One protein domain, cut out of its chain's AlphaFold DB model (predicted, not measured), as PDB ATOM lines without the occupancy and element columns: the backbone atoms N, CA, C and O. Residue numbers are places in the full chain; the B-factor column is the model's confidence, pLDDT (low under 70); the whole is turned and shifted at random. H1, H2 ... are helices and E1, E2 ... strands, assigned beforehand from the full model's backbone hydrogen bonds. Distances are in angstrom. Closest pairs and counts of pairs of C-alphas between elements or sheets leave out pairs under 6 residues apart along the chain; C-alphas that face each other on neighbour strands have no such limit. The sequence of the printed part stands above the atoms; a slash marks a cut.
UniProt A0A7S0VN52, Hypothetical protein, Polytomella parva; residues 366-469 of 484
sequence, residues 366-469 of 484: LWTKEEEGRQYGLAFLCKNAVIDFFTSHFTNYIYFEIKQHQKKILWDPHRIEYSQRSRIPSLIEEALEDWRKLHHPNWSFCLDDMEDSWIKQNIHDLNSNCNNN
ATOM      1  N   LEU A 366      49.157   8.684  13.213       88.56
ATOM      2  CA  LEU A 366      47.968   7.924  13.568       88.56
ATOM      3  C   LEU A 366      48.181   6.476  13.149       88.56
ATOM      4  O   LEU A 366      48.582   6.236  12.017       88.56
ATOM      5  N   TRP A 367      47.901   5.535  14.037       91.56
ATOM      6  CA  TRP A 367      47.729   4.130  13.693       91.56
ATOM      7  C   TRP A 367      46.248   3.787  13.824       91.56
ATOM      8  O   TRP A 367      45.669   4.038  14.880       91.56
ATOM      9  N   THR A 368      45.621   3.260  12.772       89.75
ATOM     10  CA  THR A 368      44.179   2.965  12.740       89.75
ATOM     11  C   THR A 368      43.893   1.532  12.347       89.75
ATOM     12  O   THR A 368      44.467   1.038  11.385       89.75
ATOM     13  N   LYS A 369      42.916   0.913  12.997       88.62
ATOM     14  CA  LYS A 369      42.407  -0.412  12.657       88.62
ATOM     15  C   LYS A 369      40.885  -0.373  12.567       88.62
ATOM     16  O   LYS A 369      40.241   0.462  13.203       88.62
ATOM     17  N   GLU A 370      40.325  -1.253  11.752       85.38
ATOM     18  CA  GLU A 370      38.884  -1.428  11.609       85.38
ATOM     19  C   GLU A 370      38.492  -2.818  12.117       85.38
ATOM     20  O   GLU A 370      39.091  -3.820  11.728       85.38
ATOM     21  N   GLU A 371      37.503  -2.873  13.004       81.44
ATOM     22  CA  GLU A 371      36.940  -4.109  13.551       81.44
ATOM     23  C   GLU A 371      35.427  -3.921  13.692       81.44
ATOM     24  O   GLU A 371      34.972  -2.900  14.208       81.44
ATOM     25  N   GLU A 372      34.637  -4.881  13.204       78.44
ATOM     26  CA  GLU A 372      33.166  -4.859  13.314       78.44
ATOM     27  C   GLU A 372      32.513  -3.545  12.810       78.44
ATOM     28  O   GLU A 372      31.534  -3.053  13.374       78.44
ATOM     29  N   GLY A 373      33.072  -2.939  11.752       74.06
ATOM     30  CA  GLY A 373      32.586  -1.674  11.178       74.06
ATOM     31  C   GLY A 373      32.849  -0.436  12.045       74.06
ATOM     32  O   GLY A 373      32.263   0.626  11.816       74.06
ATOM     33  N   ARG A 374      33.712  -0.557  13.062       73.56
ATOM     34  CA  ARG A 374      34.211   0.547  13.887       73.56
ATOM     35  C   ARG A 374      35.688   0.742  13.606       73.56
ATOM     36  O   ARG A 374      36.479  -0.192  13.712       73.56
ATOM     37  N   GLN A 375      36.068   1.975  13.300       80.75
ATOM     38  CA  GLN A 375      37.471   2.334  13.172       80.75
ATOM     39  C   GLN A 375      37.958   2.888  14.511       80.75
ATOM     40  O   GLN A 375      37.324   3.759  15.100       80.75
ATOM     41  N   TYR A 376      39.081   2.394  15.003       82.69
ATOM     42  CA  TYR A 376      39.732   2.887  16.212       82.69
ATOM     43  C   TYR A 376      41.229   3.025  15.973       82.69
ATOM     44  O   TYR A 376      41.759   2.543  14.973       82.69
ATOM     45  N   GLY A 377      41.930   3.710  16.867       86.81
ATOM     46  CA  GLY A 377      43.346   3.942  16.658       86.81
ATOM     47  C   GLY A 377      44.071   4.603  17.811       86.81
ATOM     48  O   GLY A 377      43.488   4.935  18.842       86.81
ATOM     49  N   LEU A 378      45.371   4.782  17.597       85.94
ATOM     50  CA  LEU A 378      46.305   5.439  18.497       85.94
ATOM     51  C   LEU A 378      46.975   6.602  17.761       85.94
ATOM     52  O   LEU A 378      47.531   6.423  16.681       85.94
ATOM     53  N   ALA A 379      46.930   7.801  18.333       83.62
ATOM     54  CA  ALA A 379      47.615   8.976  17.809       83.62
ATOM     55  C   ALA A 379      48.892   9.222  18.605       83.62
ATOM     56  O   ALA A 379      48.812   9.603  19.766       83.62
ATOM     57  N   PHE A 380      50.052   9.020  17.991       84.94
ATOM     58  CA  PHE A 380      51.361   9.149  18.613       84.94
ATOM     59  C   PHE A 380      51.974  10.518  18.355       84.94
ATOM     60  O   PHE A 380      52.100  10.974  17.211       84.94
ATOM     61  N   LEU A 381      52.449  11.137  19.432       80.44
ATOM     62  CA  LEU A 381      53.369  12.256  19.318       80.44
ATOM     63  C   LEU A 381      54.693  11.797  18.751       80.44
ATOM     64  O   LEU A 381      55.184  10.708  19.047       80.44
ATOM     65  N   CYS A 382      55.308  12.688  17.992       82.69
ATOM     66  CA  CYS A 382      56.643  12.468  17.490       82.69
ATOM     67  C   CYS A 382      57.521  13.667  17.761       82.69
ATOM     68  O   CYS A 382      57.094  14.815  17.645       82.69
ATOM     69  N   LYS A 383      58.782  13.367  18.046       85.19
ATOM     70  CA  LYS A 383      59.858  14.346  18.023       85.19
ATOM     71  C   LYS A 383      60.817  13.953  16.915       85.19
ATOM     72  O   LYS A 383      61.418  12.885  16.993       85.19
ATOM     73  N   ASN A 384      60.946  14.786  15.886       87.75
ATOM     74  CA  ASN A 384      61.816  14.529  14.731       87.75
ATOM     75  C   ASN A 384      61.581  13.139  14.119       87.75
ATOM     76  O   ASN A 384      62.502  12.349  13.955       87.75
ATOM     77  N   ALA A 385      60.317  12.812  13.864       88.56
ATOM     78  CA  ALA A 385      59.849  11.536  13.333       88.56
ATOM     79  C   ALA A 385      60.122  10.283  14.180       88.56
ATOM     80  O   ALA A 385      59.858   9.169  13.726       88.56
ATOM     81  N   VAL A 386      60.596  10.448  15.415       86.56
ATOM     82  CA  VAL A 386      60.732   9.360  16.384       86.56
ATOM     83  C   VAL A 386      59.425   9.202  17.156       86.56
ATOM     84  O   VAL A 386      58.979  10.150  17.804       86.56
ATOM     85  N   ILE A 387      58.862   7.990  17.122       83.81
ATOM     86  CA  ILE A 387      57.789   7.553  18.025       83.81
ATOM     87  C   ILE A 387      58.423   6.925  19.264       83.81
ATOM     88  O   ILE A 387      59.286   6.050  19.157       83.81
ATOM     89  N   ASP A 388      57.969   7.348  20.438       78.06
ATOM     90  CA  ASP A 388      58.368   6.756  21.709       78.06
ATOM     91  C   ASP A 388      57.327   5.737  22.192       78.06
ATOM     92  O   ASP A 388      56.324   6.093  22.812       78.06
ATOM     93  N   PHE A 389      57.588   4.462  21.900       75.56
ATOM     94  CA  PHE A 389      56.751   3.332  22.313       75.56
ATOM     95  C   PHE A 389      57.015   2.847  23.750       75.56
ATOM     96  O   PHE A 389      56.237   2.047  24.262       75.56
ATOM     97  N   PHE A 390      58.123   3.250  24.387       65.88
ATOM     98  CA  PHE A 390      58.632   2.576  25.592       65.88
ATOM     99  C   PHE A 390      58.624   3.432  26.851       65.88
ATOM    100  O   PHE A 390      58.723   2.875  27.948       65.88
ATOM    101  N   THR A 391      58.516   4.754  26.738       61.12
ATOM    102  CA  THR A 391      58.327   5.577  27.932       61.12
ATOM    103  C   THR A 391      56.955   5.258  28.520       61.12
ATOM    104  O   THR A 391      55.919   5.474  27.896       61.12
ATOM    105  N   SER A 392      56.974   4.684  29.721       46.78
ATOM    106  CA  SER A 392      55.890   4.009  30.450       46.78
ATOM    107  C   SER A 392      54.766   4.930  30.945       46.78
ATOM    108  O   SER A 392      54.101   4.655  31.945       46.78
ATOM    109  N   HIS A 393      54.523   6.025  30.238       51.91
ATOM    110  CA  HIS A 393      53.491   6.984  30.565       51.91
ATOM    111  C   HIS A 393      52.460   7.013  29.442       51.91
ATOM    112  O   HIS A 393      52.780   7.125  28.262       51.91
ATOM    113  N   PHE A 394      51.194   6.933  29.845       52.84
ATOM    114  CA  PHE A 394      49.973   7.147  29.063       52.84
ATOM    115  C   PHE A 394      49.906   8.554  28.411       52.84
ATOM    116  O   PHE A 394      48.833   9.086  28.182       52.84
ATOM    117  N   THR A 395      51.037   9.212  28.169       55.94
ATOM    118  CA  THR A 395      51.169  10.611  27.752       55.94
ATOM    119  C   THR A 395      51.612  10.762  26.300       55.94
ATOM    120  O   THR A 395      51.559  11.863  25.757       55.94
ATOM    121  N   ASN A 396      52.058   9.675  25.663       63.03
ATOM    122  CA  ASN A 396      52.655   9.722  24.324       63.03
ATOM    123  C   ASN A 396      51.698   9.308  23.201       63.03
ATOM    124  O   ASN A 396      52.058   9.423  22.027       63.03
ATOM    125  N   TYR A 397      50.498   8.837  23.548       68.88
ATOM    126  CA  TYR A 397      49.479   8.462  22.579       68.88
ATOM    127  C   TYR A 397      48.063   8.809  23.054       68.88
ATOM    128  O   TYR A 397      47.797   8.845  24.252       68.88
ATOM    129  N   ILE A 398      47.152   9.029  22.107       73.31
ATOM    130  CA  ILE A 398      45.710   9.208  22.346       73.31
ATOM    131  C   ILE A 398      44.957   8.057  21.685       73.31
ATOM    132  O   ILE A 398      45.150   7.816  20.496       73.31
ATOM    133  N   TYR A 399      44.066   7.391  22.420       77.19
ATOM    134  CA  TYR A 399      43.111   6.460  21.816       77.19
ATOM    135  C   TYR A 399      41.925   7.220  21.210       77.19
ATOM    136  O   TYR A 399      41.376   8.134  21.826       77.19
ATOM    137  N   PHE A 400      41.502   6.840  20.008       76.12
ATOM    138  CA  PHE A 400      40.331   7.424  19.359       76.12
ATOM    139  C   PHE A 400      39.469   6.360  18.684       76.12
ATOM    140  O   PHE A 400      39.961   5.307  18.285       76.12
ATOM    141  N   GLU A 401      38.177   6.656  18.540       74.44
ATOM    142  CA  GLU A 401      37.210   5.837  17.809       74.44
ATOM    143  C   GLU A 401      36.483   6.733  16.794       74.44
ATOM    144  O   GLU A 401      36.066   7.852  17.095       74.44
ATOM    145  N   ILE A 402      36.339   6.267  15.563       69.38
ATOM    146  CA  ILE A 402      35.659   6.967  14.479       69.38
ATOM    147  C   ILE A 402      34.332   6.244  14.249       69.38
ATOM    148  O   ILE A 402      34.301   5.076  13.860       69.38
ATOM    149  N   LYS A 403      33.221   6.947  14.495       65.19
ATOM    150  CA  LYS A 403      31.861   6.453  14.232       65.19
ATOM    151  C   LYS A 403      31.217   7.315  13.153       65.19
ATOM    152  O   LYS A 403      31.163   8.531  13.293       65.19
ATOM    153  N   GLN A 404      30.714   6.683  12.087       56.62
ATOM    154  CA  GLN A 404      29.879   7.327  11.056       56.62
ATOM    155  C   GLN A 404      30.479   8.628  10.474       56.62
ATOM    156  O   GLN A 404      29.802   9.646  10.389       56.62
ATOM    157  N   HIS A 405      31.767   8.610  10.111       54.38
ATOM    158  CA  HIS A 405      32.499   9.759   9.539       54.38
ATOM    159  C   HIS A 405      32.635  10.990  10.463       54.38
ATOM    160  O   HIS A 405      33.231  11.989  10.065       54.38
ATOM    161  N   GLN A 406      32.175  10.921  11.718       53.31
ATOM    162  CA  GLN A 406      32.553  11.863  12.770       53.31
ATOM    163  C   GLN A 406      33.692  11.258  13.599       53.31
ATOM    164  O   GLN A 406      33.530  10.245  14.287       53.31
ATOM    165  N   LYS A 407      34.873  11.885  13.539       53.91
ATOM    166  CA  LYS A 407      36.000  11.570  14.426       53.91
ATOM    167  C   LYS A 407      35.610  11.996  15.849       53.91
ATOM    168  O   LYS A 407      35.680  13.177  16.180       53.91
ATOM    169  N   LYS A 408      35.163  11.062  16.693       53.06
ATOM    170  CA  LYS A 408      34.881  11.338  18.106       53.06
ATOM    171  C   LYS A 408      36.076  10.882  18.931       53.06
ATOM    172  O   LYS A 408      36.221   9.705  19.243       53.06
ATOM    173  N   ILE A 409      36.940  11.819  19.302       55.28
ATOM    174  CA  ILE A 409      38.027  11.517  20.233       55.28
ATOM    175  C   ILE A 409      37.425  11.114  21.572       55.28
ATOM    176  O   ILE A 409      36.634  11.845  22.169       55.28
ATOM    177  N   LEU A 410      37.807   9.932  22.030       55.31
ATOM    178  CA  LEU A 410      37.458   9.408  23.336       55.31
ATOM    179  C   LEU A 410      38.744   9.332  24.144       55.31
ATOM    180  O   LEU A 410      39.233   8.233  24.346       55.31
ATOM    181  N   TRP A 411      39.326  10.455  24.583       57.31
ATOM    182  CA  TRP A 411      40.395  10.366  25.582       57.31
ATOM    183  C   TRP A 411      40.548  11.611  26.461       57.31
ATOM    184  O   TRP A 411      41.215  12.581  26.122       57.31
ATOM    185  N   ASP A 412      39.930  11.508  27.635       53.69
ATOM    186  CA  ASP A 412      40.460  11.967  28.920       53.69
ATOM    187  C   ASP A 412      40.850  10.662  29.659       53.69
ATOM    188  O   ASP A 412      39.986   9.785  29.778       53.69
ATOM    189  N   PRO A 413      42.104  10.465  30.119       49.47
ATOM    190  CA  PRO A 413      42.558   9.280  30.857       49.47
ATOM    191  C   PRO A 413      41.691   8.906  32.063       49.47
ATOM    192  O   PRO A 413      41.745   7.768  32.531       49.47
ATOM    193  N   HIS A 414      40.889   9.848  32.565       49.88
ATOM    194  CA  HIS A 414      39.956   9.656  33.669       49.88
ATOM    195  C   HIS A 414      38.542   9.227  33.230       49.88
ATOM    196  O   HIS A 414      37.711   8.935  34.088       49.88
ATOM    197  N   ARG A 415      38.248   9.168  31.921       52.69
ATOM    198  CA  ARG A 415      36.906   8.890  31.359       52.69
ATOM    199  C   ARG A 415      36.819   7.629  30.494       52.69
ATOM    200  O   ARG A 415      35.796   7.404  29.856       52.69
ATOM    201  N   ILE A 416      37.879   6.826  30.443       61.91
ATOM    202  CA  ILE A 416      37.916   5.581  29.662       61.91
ATOM    203  C   ILE A 416      37.337   4.448  30.497       61.91
ATOM    204  O   ILE A 416      37.691   4.280  31.666       61.91
ATOM    205  N   GLU A 417      36.487   3.635  29.882       61.19
ATOM    206  CA  GLU A 417      35.980   2.426  30.519       61.19
ATOM    207  C   GLU A 417      37.110   1.409  30.747       61.19
ATOM    208  O   GLU A 417      38.023   1.259  29.933       61.19
ATOM    209  N   TYR A 418      37.049   0.662  31.849       64.50
ATOM    210  CA  TYR A 418      38.063  -0.343  32.204       64.50
ATOM    211  C   TYR A 418      38.348  -1.344  31.062       64.50
ATOM    212  O   TYR A 418      39.500  -1.708  30.827       64.50
ATOM    213  N   SER A 419      37.307  -1.720  30.314       66.31
ATOM    214  CA  SER A 419      37.351  -2.613  29.146       66.31
ATOM    215  C   SER A 419      38.183  -2.073  27.977       66.31
ATOM    216  O   SER A 419      38.782  -2.846  27.234       66.31
ATOM    217  N   GLN A 420      38.245  -0.753  27.802       67.19
ATOM    218  CA  GLN A 420      39.045  -0.109  26.759       67.19
ATOM    219  C   GLN A 420      40.501   0.041  27.207       67.19
ATOM    220  O   GLN A 420      41.421  -0.161  26.416       67.19
ATOM    221  N   ARG A 421      40.731   0.319  28.499       70.62
ATOM    222  CA  ARG A 421      42.079   0.465  29.070       70.62
ATOM    223  C   ARG A 421      42.896  -0.829  29.002       70.62
ATOM    224  O   ARG A 421      44.108  -0.761  28.811       70.62
ATOM    225  N   SER A 422      42.252  -1.987  29.132       75.88
ATOM    226  CA  SER A 422      42.919  -3.293  29.053       75.88
ATOM    227  C   SER A 422      43.390  -3.666  27.641       75.88
ATOM    228  O   SER A 422      44.350  -4.421  27.526       75.88
ATOM    229  N   ARG A 423      42.780  -3.121  26.575       76.94
ATOM    230  CA  ARG A 423      43.179  -3.383  25.173       76.94
ATOM    231  C   ARG A 423      44.357  -2.527  24.703       76.94
ATOM    232  O   ARG A 423      45.011  -2.868  23.724       76.94
ATOM    233  N   ILE A 424      44.647  -1.415  25.377       78.75
ATOM    234  CA  ILE A 424      45.681  -0.466  24.938       78.75
ATOM    235  C   ILE A 424      47.073  -1.114  24.781       78.75
ATOM    236  O   ILE A 424      47.690  -0.877  23.745       78.75
ATOM    237  N   PRO A 425      47.581  -1.947  25.716       82.94
ATOM    238  CA  PRO A 425      48.888  -2.588  25.552       82.94
ATOM    239  C   PRO A 425      48.997  -3.439  24.281       82.94
ATOM    240  O   PRO A 425      49.961  -3.277  23.539       82.94
ATOM    241  N   SER A 426      47.983  -4.257  23.974       85.06
ATOM    242  CA  SER A 426      47.966  -5.049  22.735       85.06
ATOM    243  C   SER A 426      47.929  -4.164  21.489       85.06
ATOM    244  O   SER A 426      48.638  -4.433  20.529       85.06
ATOM    245  N   LEU A 427      47.181  -3.052  21.515       85.81
ATOM    246  CA  LEU A 427      47.155  -2.116  20.385       85.81
ATOM    247  C   LEU A 427      48.508  -1.426  20.166       85.81
ATOM    248  O   LEU A 427      48.882  -1.163  19.027       85.81
ATOM    249  N   ILE A 428      49.254  -1.132  21.235       85.81
ATOM    250  CA  ILE A 428      50.610  -0.573  21.136       85.81
ATOM    251  C   ILE A 428      51.569  -1.595  20.520       85.81
ATOM    252  O   ILE A 428      52.393  -1.219  19.688       85.81
ATOM    253  N   GLU A 429      51.470  -2.867  20.914       87.44
ATOM    254  CA  GLU A 429      52.273  -3.952  20.338       87.44
ATOM    255  C   GLU A 429      51.974  -4.131  18.846       87.44
ATOM    256  O   GLU A 429      52.904  -4.111  18.039       87.44
ATOM    257  N   GLU A 430      50.696  -4.182  18.461       90.69
ATOM    258  CA  GLU A 430      50.276  -4.248  17.057       90.69
ATOM    259  C   GLU A 430      50.759  -3.028  16.253       90.69
ATOM    260  O   GLU A 430      51.352  -3.178  15.181       90.69
ATOM    261  N   ALA A 431      50.587  -1.815  16.788       90.38
ATOM    262  CA  ALA A 431      51.066  -0.590  16.154       90.38
ATOM    263  C   ALA A 431      52.589  -0.613  15.959       90.38
ATOM    264  O   ALA A 431      53.093  -0.230  14.900       90.38
ATOM    265  N   LEU A 432      53.338  -1.088  16.959       88.50
ATOM    266  CA  LEU A 432      54.790  -1.234  16.889       88.50
ATOM    267  C   LEU A 432      55.216  -2.269  15.837       88.50
ATOM    268  O   LEU A 432      56.196  -2.044  15.119       88.50
ATOM    269  N   GLU A 433      54.516  -3.395  15.740       88.56
ATOM    270  CA  GLU A 433      54.760  -4.399  14.705       88.56
ATOM    271  C   GLU A 433      54.521  -3.825  13.311       88.56
ATOM    272  O   GLU A 433      55.391  -3.929  12.443       88.56
ATOM    273  N   ASP A 434      53.393  -3.149  13.112       92.00
ATOM    274  CA  ASP A 434      53.065  -2.477  11.860       92.00
ATOM    275  C   ASP A 434      54.060  -1.360  11.527       92.00
ATOM    276  O   ASP A 434      54.470  -1.213  10.376       92.00
ATOM    277  N   TRP A 435      54.557  -0.626  12.528       89.75
ATOM    278  CA  TRP A 435      55.583   0.397  12.322       89.75
ATOM    279  C   TRP A 435      56.912  -0.183  11.811       89.75
ATOM    280  O   TRP A 435      57.685   0.513  11.151       89.75
ATOM    281  N   ARG A 436      57.209  -1.451  12.112       87.38
ATOM    282  CA  ARG A 436      58.429  -2.137  11.654       87.38
ATOM    283  C   ARG A 436      58.297  -2.729  10.251       87.38
ATOM    284  O   ARG A 436      59.328  -3.022   9.640       87.38
ATOM    285  N   LYS A 437      57.074  -2.922   9.754       88.19
ATOM    286  CA  LYS A 437      56.804  -3.466   8.416       88.19
ATOM    287  C   LYS A 437      57.068  -2.415   7.334       88.19
ATOM    288  O   LYS A 437      57.062  -1.209   7.586       88.19
ATOM    289  N   LEU A 438      57.311  -2.888   6.111       88.44
ATOM    290  CA  LEU A 438      57.426  -2.022   4.936       88.44
ATOM    291  C   LEU A 438      56.138  -1.212   4.752       88.44
ATOM    292  O   LEU A 438      55.050  -1.700   5.045       88.44
ATOM    293  N   HIS A 439      56.287   0.037   4.313       87.94
ATOM    294  CA  HIS A 439      55.200   1.001   4.090       87.94
ATOM    295  C   HIS A 439      54.341   1.388   5.305       87.94
ATOM    296  O   HIS A 439      53.448   2.214   5.140       87.94
ATOM    297  N   HIS A 440      54.633   0.884   6.509       91.44
ATOM    298  CA  HIS A 440      53.883   1.192   7.732       91.44
ATOM    299  C   HIS A 440      52.366   0.982   7.559       91.44
ATOM    300  O   HIS A 440      51.609   1.956   7.582       91.44
ATOM    301  N   PRO A 441      51.894  -0.265   7.365       92.44
ATOM    302  CA  PRO A 441      50.464  -0.545   7.270       92.44
ATOM    303  C   PRO A 441      49.717   0.088   8.444       92.44
ATOM    304  O   PRO A 441      50.259   0.168   9.542       92.44
ATOM    305  N   ASN A 442      48.490   0.548   8.205       92.62
ATOM    306  CA  ASN A 442      47.641   1.192   9.212       92.62
ATOM    307  C   ASN A 442      48.144   2.547   9.742       92.62
ATOM    308  O   ASN A 442      47.444   3.161  10.545       92.62
ATOM    309  N   TRP A 443      49.303   3.048   9.294       92.56
ATOM    310  CA  TRP A 443      49.824   4.349   9.706       92.56
ATOM    311  C   TRP A 443      49.458   5.473   8.732       92.56
ATOM    312  O   TRP A 443      49.567   5.339   7.515       92.56
ATOM    313  N   SER A 444      49.090   6.631   9.276       91.00
ATOM    314  CA  SER A 444      48.845   7.865   8.530       91.00
ATOM    315  C   SER A 444      49.374   9.085   9.287       91.00
ATOM    316  O   SER A 444      49.724   9.022  10.467       91.00
ATOM    317  N   PHE A 445      49.473  10.224   8.603       87.69
ATOM    318  CA  PHE A 445      49.625  11.503   9.297       87.69
ATOM    319  C   PHE A 445      48.261  11.964   9.804       87.69
ATOM    320  O   PHE A 445      47.237  11.670   9.183       87.69
ATOM    321  N   CYS A 446      48.251  12.712  10.905       79.50
ATOM    322  CA  CYS A 446      47.104  13.557  11.207       79.50
ATOM    323  C   CYS A 446      47.061  14.669  10.148       79.50
ATOM    324  O   CYS A 446      48.029  15.415  10.002       79.50
ATOM    325  N   LEU A 447      46.003  14.707   9.342       63.16
ATOM    326  CA  LEU A 447      45.839  15.682   8.264       63.16
ATOM    327  C   LEU A 447      44.977  16.830   8.797       63.16
ATOM    328  O   LEU A 447      43.773  16.641   8.877       63.16
ATOM    329  N   ASP A 448      45.603  17.939   9.218       54.00
ATOM    330  CA  ASP A 448      45.101  19.333   9.168       54.00
ATOM    331  C   ASP A 448      45.859  20.243  10.160       54.00
ATOM    332  O   ASP A 448      46.045  19.896  11.327       54.00
ATOM    333  N   ASP A 449      46.206  21.468   9.743       48.78
ATOM    334  CA  ASP A 449      46.829  22.490  10.610       48.78
ATOM    335  C   ASP A 449      45.896  22.959  11.748       48.78
ATOM    336  O   ASP A 449      46.351  23.410  12.803       48.78
ATOM    337  N   MET A 450      44.578  22.810  11.565       43.09
ATOM    338  CA  MET A 450      43.581  23.021  12.619       43.09
ATOM    339  C   MET A 450      43.413  21.788  13.518       43.09
ATOM    340  O   MET A 450      43.081  21.961  14.691       43.09
ATOM    341  N   GLU A 451      43.684  20.572  13.017       50.69
ATOM    342  CA  GLU A 451      43.639  19.342  13.822       50.69
ATOM    343  C   GLU A 451      44.859  19.199  14.750       50.69
ATOM    344  O   GLU A 451      44.759  18.724  15.884       50.69
ATOM    345  N   ASP A 452      46.004  19.711  14.302       53.53
ATOM    346  CA  ASP A 452      47.254  19.721  15.052       53.53
ATOM    347  C   ASP A 452      47.179  20.589  16.321       53.53
ATOM    348  O   ASP A 452      47.802  20.244  17.326       53.53
ATOM    349  N   SER A 453      46.433  21.702  16.310       52.62
ATOM    350  CA  SER A 453      46.374  22.614  17.463       52.62
ATOM    351  C   SER A 453      45.630  21.996  18.646       52.62
ATOM    352  O   SER A 453      46.133  22.044  19.766       52.62
ATOM    353  N   TRP A 454      44.491  21.335  18.413       56.59
ATOM    354  CA  TRP A 454      43.683  20.762  19.489       56.59
ATOM    355  C   TRP A 454      44.269  19.451  20.024       56.59
ATOM    356  O   TRP A 454      44.188  19.220  21.232       56.59
ATOM    357  N   ILE A 455      44.913  18.617  19.192       57.78
ATOM    358  CA  ILE A 455      45.643  17.435  19.687       57.78
ATOM    359  C   ILE A 455      46.841  17.880  20.522       57.78
ATOM    360  O   ILE A 455      47.017  17.401  21.640       57.78
ATOM    361  N   LYS A 456      47.638  18.841  20.030       59.31
ATOM    362  CA  LYS A 456      48.769  19.389  20.794       59.31
ATOM    363  C   LYS A 456      48.309  20.052  22.094       59.31
ATOM    364  O   LYS A 456      48.980  19.862  23.102       59.31
ATOM    365  N   GLN A 457      47.168  20.752  22.099       61.19
ATOM    366  CA  GLN A 457      46.570  21.353  23.298       61.19
ATOM    367  C   GLN A 457      46.176  20.282  24.325       61.19
ATOM    368  O   GLN A 457      46.654  20.320  25.452       61.19
ATOM    369  N   ASN A 458      45.392  19.274  23.927       58.03
ATOM    370  CA  ASN A 458      44.961  18.210  24.841       58.03
ATOM    371  C   ASN A 458      46.154  17.418  25.387       58.03
ATOM    372  O   ASN A 458      46.191  17.067  26.559       58.03
ATOM    373  N   ILE A 459      47.173  17.183  24.568       57.12
ATOM    374  CA  ILE A 459      48.404  16.515  24.995       57.12
ATOM    375  C   ILE A 459      49.238  17.386  25.934       57.12
ATOM    376  O   ILE A 459      49.809  16.886  26.904       57.12
ATOM    377  N   HIS A 460      49.339  18.683  25.652       58.16
ATOM    378  CA  HIS A 460      49.993  19.630  26.543       58.16
ATOM    379  C   HIS A 460      49.284  19.656  27.902       58.16
ATOM    380  O   HIS A 460      49.944  19.580  28.939       58.16
ATOM    381  N   ASP A 461      47.953  19.662  27.911       55.88
ATOM    382  CA  ASP A 461      47.136  19.634  29.124       55.88
ATOM    383  C   ASP A 461      47.290  18.303  29.885       55.88
ATOM    384  O   ASP A 461      47.420  18.303  31.110       55.88
ATOM    385  N   LEU A 462      47.400  17.169  29.178       53.69
ATOM    386  CA  LEU A 462      47.723  15.860  29.762       53.69
ATOM    387  C   LEU A 462      49.104  15.847  30.432       53.69
ATOM    388  O   LEU A 462      49.236  15.423  31.580       53.69
ATOM    389  N   ASN A 463      50.128  16.372  29.757       51.62
ATOM    390  CA  ASN A 463      51.485  16.462  30.302       51.62
ATOM    391  C   ASN A 463      51.571  17.428  31.498       51.62
ATOM    392  O   ASN A 463      52.299  17.172  32.460       51.62
ATOM    393  N   SER A 464      50.798  18.514  31.471       53.22
ATOM    394  CA  SER A 464      50.714  19.508  32.551       53.22
ATOM    395  C   SER A 464      50.032  18.934  33.798       53.22
ATOM    396  O   SER A 464      50.525  19.098  34.916       53.22
ATOM    397  N   ASN A 465      48.937  18.192  33.613       43.97
ATOM    398  CA  ASN A 465      48.178  17.571  34.699       43.97
ATOM    399  C   ASN A 465      48.899  16.366  35.322       43.97
ATOM    400  O   ASN A 465      48.827  16.170  36.537       43.97
ATOM    401  N   CYS A 466      49.662  15.593  34.544       40.03
ATOM    402  CA  CYS A 466      50.526  14.545  35.094       40.03
ATOM    403  C   CYS A 466      51.664  15.124  35.953       40.03
ATOM    404  O   CYS A 466      51.948  14.585  37.023       40.03
ATOM    405  N   ASN A 467      52.262  16.252  35.553       37.75
ATOM    406  CA  ASN A 467      53.303  16.914  36.347       37.75
ATOM    407  C   ASN A 467      52.775  17.494  37.671       37.75
ATOM    408  O   ASN A 467      53.478  17.424  38.678       37.75
ATOM    409  N   ASN A 468      51.529  17.981  37.703       34.09
ATOM    410  CA  ASN A 468      50.889  18.476  38.929       34.09
ATOM    411  C   ASN A 468      50.451  17.358  39.893       34.09
ATOM    412  O   ASN A 468      50.376  17.579  41.099       34.09
ATOM    413  N   ASN A 469      50.203  16.145  39.396       29.98
ATOM    414  CA  ASN A 469      49.879  14.998  40.251       29.98
ATOM    415  C   ASN A 469      51.132  14.299  40.809       29.98
ATOM    416  O   ASN A 469      51.083  13.725  41.895       29.98
TER     417      ASN A 469
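Overview. This is residues 366 to 469 of the 484 residues of the protein "Hypothetical protein" of Polytomella parva (UniProt A0A7S0VN52). A strongly twisted antiparallel sheet of five strands makes the body, with H2 crossing one of its faces, while the long last helix H3 only grazes the sheet. The short H1 lies off the sheet, just before H2, and a long link from E2 to E3 folds back beyond the ends of those strands. The printed part has 104 residues, with three named helices and five named strands in the order E1 E2 E3 E4 H1 H2 E5 H3; the sheet runs E4 E3 E2 E1 E5, and the class is mixed, helices and strands. It is compact, with a radius of gyration of the C-alphas of 13.6 A and spans of 39 by 31 by 30 A.

Along the chain. Find C-alpha 366 at (47.968, 7.924, 13.568), where E1 begins; it runs over residues 366 to 371, 16.3 A. E2, residues 374 to 380, covers 19.8 A, and E3, residues 397 to 403, covers 19.6 A. E4 is residues 406 to 409 and H1 residues 418 to 421. H2, residues 424 to 436, starts at C-alpha 424, (45.681, -0.466, 24.938), and is 18.5 A long. E5 is residues 443 to 445. H3, residues 449 to 469, runs 30.7 A to C-alpha 469 at (49.879, 14.998, 40.251).

Arrangement. Look first at the meander E1 E2 E3 E4, each strand the antiparallel neighbour of the one before. In the hairpin E1 and E2, N 369 and O 376 are 2.8 A apart; in the hairpin E2 and E3, N 402 and O 375 are 2.7 A apart; in the hairpin E3 and E4, N 406 and O 403 are 3.0 A apart. E5 is an edge strand antiparallel to E1, with N 366 and O 444 at 2.8 A. H2 is on one face of the sheet, which gives two layers, a helix on one face of a sheet, and its height over the sheet is 9.3 A. It runs across the strands, at 73 degrees to E2 on the local plane; the closest C-alphas of H2 and E1, those of Ala 431 and Trp 367, are 6.3 A apart. H3 only grazes the sheet, with residues 455 to 459, and is apart from H2. In H2 every O i to N i+4 pair is within hydrogen-bond range, in H3 15 of 17; H1 is too short for one.

Size, cuts and confidence. The farthest C-alphas, of Leu 438 and Asn 468, are 40.2 A apart. The printed part has no cut. Its one long link is E2 to E3, where residues 382 to 383 pair with 386 to 387, antiparallel. Residues 448 to 454 stand free. Mean pLDDT of the printed part is 70.1; residues 390 to 397, 402 to 420 and 447 to 469 are under 70.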